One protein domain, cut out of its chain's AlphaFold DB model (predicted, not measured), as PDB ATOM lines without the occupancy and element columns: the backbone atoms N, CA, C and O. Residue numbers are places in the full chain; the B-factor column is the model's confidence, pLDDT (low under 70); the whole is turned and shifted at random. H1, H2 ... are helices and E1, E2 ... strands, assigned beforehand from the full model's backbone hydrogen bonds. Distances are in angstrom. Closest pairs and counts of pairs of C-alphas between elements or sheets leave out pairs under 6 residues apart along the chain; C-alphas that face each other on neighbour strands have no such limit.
ATOM      1  N   VAL A 140     167.279 236.669 376.287       95.25
ATOM      2  CA  VAL A 140     166.798 236.014 377.511       95.25
ATOM      3  C   VAL A 140     165.547 236.713 378.034       95.25
ATOM      4  O   VAL A 140     165.347 237.900 377.790       95.25
ATOM      5  N   GLY A 141     164.695 235.966 378.728       95.31
ATOM      6  CA  GLY A 141     163.544 236.475 379.460       95.31
ATOM      7  C   GLY A 141     163.738 236.276 380.957       95.31
ATOM      8  O   GLY A 141     164.009 235.149 381.376       95.31
ATOM      9  N   ILE A 142     163.602 237.346 381.735       95.12
ATOM     10  CA  ILE A 142     163.684 237.357 383.198       95.12
ATOM     11  C   ILE A 142     162.501 238.174 383.712       95.12
ATOM     12  O   ILE A 142     162.373 239.333 383.331       95.12
ATOM     13  N   ASP A 143     161.651 237.570 384.545       92.75
ATOM     14  CA  ASP A 143     160.514 238.256 385.186       92.75
ATOM     15  C   ASP A 143     159.614 239.030 384.194       92.75
ATOM     16  O   ASP A 143     159.311 240.199 384.372       92.75
ATOM     17  N   ASP A 144     159.254 238.391 383.075       90.56
ATOM     18  CA  ASP A 144     158.499 238.975 381.948       90.56
ATOM     19  C   ASP A 144     159.194 240.115 381.166       90.56
ATOM     20  O   ASP A 144     158.685 240.551 380.129       90.56
ATOM     21  N   HIS A 145     160.410 240.510 381.549       95.12
ATOM     22  CA  HIS A 145     161.278 241.394 380.772       95.12
ATOM     23  C   HIS A 145     162.173 240.594 379.821       95.12
ATOM     24  O   HIS A 145     162.613 239.485 380.126       95.12
ATOM     25  N   ARG A 146     162.458 241.148 378.640       95.81
ATOM     26  CA  ARG A 146     163.224 240.477 377.574       95.81
ATOM     27  C   ARG A 146     164.473 241.283 377.258       95.81
ATOM     28  O   ARG A 146     164.348 242.466 376.990       95.81
ATOM     29  N   PHE A 147     165.646 240.662 377.213       96.62
ATOM     30  CA  PHE A 147     166.935 241.343 377.015       96.62
ATOM     31  C   PHE A 147     167.695 240.767 375.825       96.62
ATOM     32  O   PHE A 147     167.632 239.561 375.594       96.62
ATOM     33  N   PHE A 148     168.417 241.606 375.082       96.38
ATOM     34  CA  PHE A 148     169.247 241.182 373.952       96.38
ATOM     35  C   PHE A 148     170.478 240.393 374.416       96.38
ATOM     36  O   PHE A 148     171.224 240.842 375.284       96.38
ATOM     37  N   THR A 149     170.742 239.256 373.771       94.00
ATOM     38  CA  THR A 149     171.970 238.451 373.930       94.00
ATOM     39  C   THR A 149     172.654 238.129 372.600       94.00
ATOM     40  O   THR A 149     173.447 237.193 372.513       94.00
ATOM     41  N   ASN A 150     172.321 238.879 371.550       89.19
ATOM     42  CA  ASN A 150     172.903 238.734 370.219       89.19
ATOM     43  C   ASN A 150     174.224 239.525 370.095       89.19
ATOM     44  O   ASN A 150     174.750 240.057 371.071       89.19
ATOM     45  N   GLU A 151     174.750 239.639 368.878       86.56
ATOM     46  CA  GLU A 151     176.004 240.331 368.556       86.56
ATOM     47  C   GLU A 151     176.051 241.824 368.930       86.56
ATOM     48  O   GLU A 151     177.127 242.418 368.911       86.56
ATOM     49  N   THR A 152     174.911 242.440 369.259       89.38
ATOM     50  CA  THR A 152     174.837 243.853 369.668       89.38
ATOM     51  C   THR A 152     175.079 244.061 371.164       89.38
ATOM     52  O   THR A 152     175.322 245.189 371.592       89.38
ATOM     53  N   THR A 153     175.066 242.987 371.955       93.06
ATOM     54  CA  THR A 153     175.269 243.030 373.405       93.06
ATOM     55  C   THR A 153     176.714 242.640 373.752       93.06
ATOM     56  O   THR A 153     177.183 241.596 373.293       93.06
ATOM     57  N   PRO A 154     177.443 243.416 374.582       95.44
ATOM     58  CA  PRO A 154     178.790 243.052 375.016       95.44
ATOM     59  C   PRO A 154     178.838 241.694 375.726       95.44
ATOM     60  O   PRO A 154     177.950 241.364 376.512       95.44
ATOM     61  N   GLU A 155     179.908 240.928 375.504       93.06
ATOM     62  CA  GLU A 155     180.051 239.550 376.006       93.06
ATOM     63  C   GLU A 155     179.878 239.439 377.530       93.06
ATOM     64  O   GLU A 155     179.261 238.495 378.023       93.06
ATOM     65  N   GLU A 156     180.373 240.422 378.286       94.00
ATOM     66  CA  GLU A 156     180.225 240.464 379.745       94.00
ATOM     67  C   GLU A 156     178.762 240.578 380.196       94.00
ATOM     68  O   GLU A 156     178.365 239.919 381.157       94.00
ATOM     69  N   ILE A 157     177.954 241.343 379.454       95.56
ATOM     70  CA  ILE A 157     176.523 241.522 379.702       95.56
ATOM     71  C   ILE A 157     175.775 240.249 379.310       95.56
ATOM     72  O   ILE A 157     174.943 239.768 380.075       95.56
ATOM     73  N   VAL A 158     176.105 239.657 378.154       93.75
ATOM     74  CA  VAL A 158     175.522 238.379 377.709       93.75
ATOM     75  C   VAL A 158     175.755 237.294 378.756       93.75
ATOM     76  O   VAL A 158     174.808 236.622 379.160       93.75
ATOM     77  N   ARG A 159     176.994 237.147 379.239       92.19
ATOM     78  CA  ARG A 159     177.334 236.173 380.281       92.19
ATOM     79  C   ARG A 159     176.550 236.430 381.567       92.19
ATOM     80  O   ARG A 159     175.962 235.493 382.092       92.19
ATOM     81  N   GLY A 160     176.487 237.675 382.038       93.56
ATOM     82  CA  GLY A 160     175.745 238.017 383.253       93.56
ATOM     83  C   GLY A 160     174.238 237.756 383.134       93.56
ATOM     84  O   GLY A 160     173.637 237.166 384.025       93.56
ATOM     85  N   LEU A 161     173.622 238.109 382.004       94.25
ATOM     86  CA  LEU A 161     172.212 237.814 381.719       94.25
ATOM     87  C   LEU A 161     171.931 236.305 381.666       94.25
ATOM     88  O   LEU A 161     170.902 235.840 382.159       94.25
ATOM     89  N   LEU A 162     172.853 235.525 381.098       90.94
ATOM     90  CA  LEU A 162     172.768 234.065 381.071       90.94
ATOM     91  C   LEU A 162     173.022 233.417 382.435       90.94
ATOM     92  O   LEU A 162     172.584 232.291 382.631       90.94
ATOM     93  N   GLU A 163     173.702 234.082 383.365       90.94
ATOM     94  CA  GLU A 163     173.805 233.644 384.762       90.94
ATOM     95  C   GLU A 163     172.529 233.987 385.545       90.94
ATOM     96  O   GLU A 163     172.056 233.174 386.332       90.94
ATOM     97  N   LEU A 164     171.911 235.143 385.287       92.31
ATOM     98  CA  LEU A 164     170.659 235.549 385.936       92.31
ATOM     99  C   LEU A 164     169.454 234.715 385.478       92.31
ATOM    100  O   LEU A 164     168.594 234.374 386.280       92.31
ATOM    101  N   VAL A 165     169.389 234.306 384.206       90.06
ATOM    102  CA  VAL A 165     168.293 233.440 383.714       90.06
ATOM    103  C   VAL A 165     168.290 232.049 384.375       90.06
ATOM    104  O   VAL A 165     167.320 231.298 384.265       90.06
ATOM    105  N   GLU A 166     169.395 231.683 385.026       86.06
ATOM    106  CA  GLU A 166     169.595 230.420 385.740       86.06
ATOM    107  C   GLU A 166     169.115 230.458 387.184       86.06
ATOM    108  O   GLU A 166     168.942 229.408 387.811       86.06
ATOM    109  N   THR A 167     168.884 231.655 387.704       85.56
ATOM    110  CA  THR A 167     168.416 231.900 389.057       85.56
ATOM    111  C   THR A 167     166.964 232.370 389.042       85.56
ATOM    112  O   THR A 167     166.410 232.775 388.016       85.56
ATOM    113  N   ASP A 168     166.316 232.258 390.198       83.50
ATOM    114  CA  ASP A 168     164.985 232.818 390.427       83.50
ATOM    115  C   ASP A 168     165.164 234.267 390.895       83.50
ATOM    116  O   ASP A 168     165.298 234.532 392.089       83.50
ATOM    117  N   VAL A 169     165.324 235.172 389.931       91.38
ATOM    118  CA  VAL A 169     165.544 236.612 390.144       91.38
ATOM    119  C   VAL A 169     164.412 237.417 389.526       91.38
ATOM    120  O   VAL A 169     163.876 237.041 388.479       91.38
ATOM    121  N   SER A 170     164.081 238.528 390.176       93.94
ATOM    122  CA  SER A 170     163.119 239.510 389.684       93.94
ATOM    123  C   SER A 170     163.809 240.588 388.844       93.94
ATOM    124  O   SER A 170     165.039 240.693 388.829       93.94
ATOM    125  N   TYR A 171     163.033 241.432 388.165       93.69
ATOM    126  CA  TYR A 171     163.583 242.564 387.413       93.69
ATOM    127  C   TYR A 171     164.388 243.539 388.284       93.69
ATOM    128  O   TYR A 171     165.377 244.124 387.830       93.69
ATOM    129  N   ASP A 172     163.991 243.734 389.540       94.56
ATOM    130  CA  ASP A 172     164.645 244.676 390.452       94.56
ATOM    131  C   ASP A 172     166.061 244.234 390.840       94.56
ATOM    132  O   ASP A 172     166.917 245.085 391.088       94.56
ATOM    133  N   ASP A 173     166.334 242.930 390.782       94.19
ATOM    134  CA  ASP A 173     167.646 242.343 391.068       94.19
ATOM    135  C   ASP A 173     168.635 242.478 389.896       94.19
ATOM    136  O   ASP A 173     169.837 242.248 390.054       94.19
ATOM    137  N   ILE A 174     168.153 242.843 388.702       95.44
ATOM    138  CA  ILE A 174     168.990 242.981 387.508       95.44
ATOM    139  C   ILE A 174     169.855 244.251 387.629       95.44
ATOM    140  O   ILE A 174     169.307 245.344 387.827       95.44
ATOM    141  N   PRO A 175     171.188 244.161 387.444       95.88
ATOM    142  CA  PRO A 175     172.063 245.329 387.452       95.88
ATOM    143  C   PRO A 175     171.622 246.404 386.450       95.88
ATOM    144  O   PRO A 175     171.211 246.105 385.325       95.88
ATOM    145  N   VAL A 176     171.724 247.676 386.842       94.62
ATOM    146  CA  VAL A 176     171.245 248.822 386.042       94.62
ATOM    147  C   VAL A 176     171.924 248.874 384.671       94.62
ATOM    148  O   VAL A 176     171.310 249.239 383.670       94.62
ATOM    149  N   GLU A 177     173.189 248.476 384.600       94.56
ATOM    150  CA  GLU A 177     173.954 248.366 383.367       94.56
ATOM    151  C   GLU A 177     173.388 247.323 382.390       94.56
ATOM    152  O   GLU A 177     173.493 247.529 381.182       94.56
ATOM    153  N   PHE A 178     172.743 246.254 382.876       95.88
ATOM    154  CA  PHE A 178     172.138 245.215 382.032       95.88
ATOM    155  C   PHE A 178     170.755 245.649 381.540       95.88
ATOM    156  O   PHE A 178     170.384 245.335 380.409       95.88
ATOM    157  N   LYS A 179     170.020 246.434 382.342       95.19
ATOM    158  CA  LYS A 179     168.686 246.954 381.984       95.19
ATOM    159  C   LYS A 179     168.680 247.783 380.698       95.19
ATOM    160  O   LYS A 179     167.683 247.808 379.986       95.19
ATOM    161  N   LYS A 180     169.815 248.391 380.340       93.81
ATOM    162  CA  LYS A 180     170.000 249.110 379.066       93.81
ATOM    163  C   LYS A 180     169.810 248.233 377.825       93.81
ATOM    164  O   LYS A 180     169.574 248.767 376.756       93.81
ATOM    165  N   TYR A 181     169.918 246.914 377.961       95.19
ATOM    166  CA  TYR A 181     169.775 245.956 376.862       95.19
ATOM    167  C   TYR A 181     168.389 245.310 376.821       95.19
ATOM    168  O   TYR A 181     168.196 244.286 376.162       95.19
TER     169      TYR A 181
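What this domain is: This is residues 140 to 181 of the 192 residues of an uncharacterized protein of Gibberella moniliformis (UniProt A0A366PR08). A small hairpin of two strands, E1 and E2, packs on one side of the helix H1, and the short helix H2 makes the third corner of a rough triangle with them. The loop around Glu 151, between E2 and H1, and the loop around Asp 168, between H1 and H2, lie at opposite ends of the longest axis. The printed part has 42 residues, with two named strands and two named helices in the order E1, E2, H1, H2; the strands are antiparallel and the class is mixed, helices and strands. It is compact, with a radius of gyration of the C-alphas of 9.2 A, and rounded, spanning 25 by 18 by 15 A.

How they stand to each other: E1, residues 140 to 142, and E2, residues 145 to 148, form a hairpin of antiparallel neighbours, with 153 degrees between their directions. N 140 and O 147 are 3.0 A apart and N 145 and O 142 are 2.9 A apart, within hydrogen-bond range. H1, residues 155 to 164, comes closest to E1 at the C-alphas of Val 140 and Leu 161, 7.1 A apart. Its closest C-alphas to E2 are those of Val 158 and Phe 148, 7.8 A apart. H2, residues 176 to 179, is close to H1 but not clearly touching; the closest C-alphas, of Ile 157 and Phe 178, are 6.2 A apart. E1 and H2 are apart. Every O i to N i+4 pair in H1 is within hydrogen-bond range; H2 is too short for such a pair, and its one O i to N i+3 pair is within range.

Where its parts are: E1 begins at C-alpha 140, (166.798, 236.014, 377.511), and measures 6.6 A; E2 measures 10.5 A. H1 measures 14.2 A from C-alpha 155, (180.051, 239.550, 376.006), to C-alpha 164. H2 measures 5.1 A and ends at C-alpha 179, (168.686, 246.954, 381.984).

The domain as a whole: The two C-alphas farthest apart, those of Glu 151 and Asp 168, are 25.6 A apart. The link from H1 to H2, with 11 residues, is long. The printed part has no cut, and no printed residue is under 70 in pLDDT.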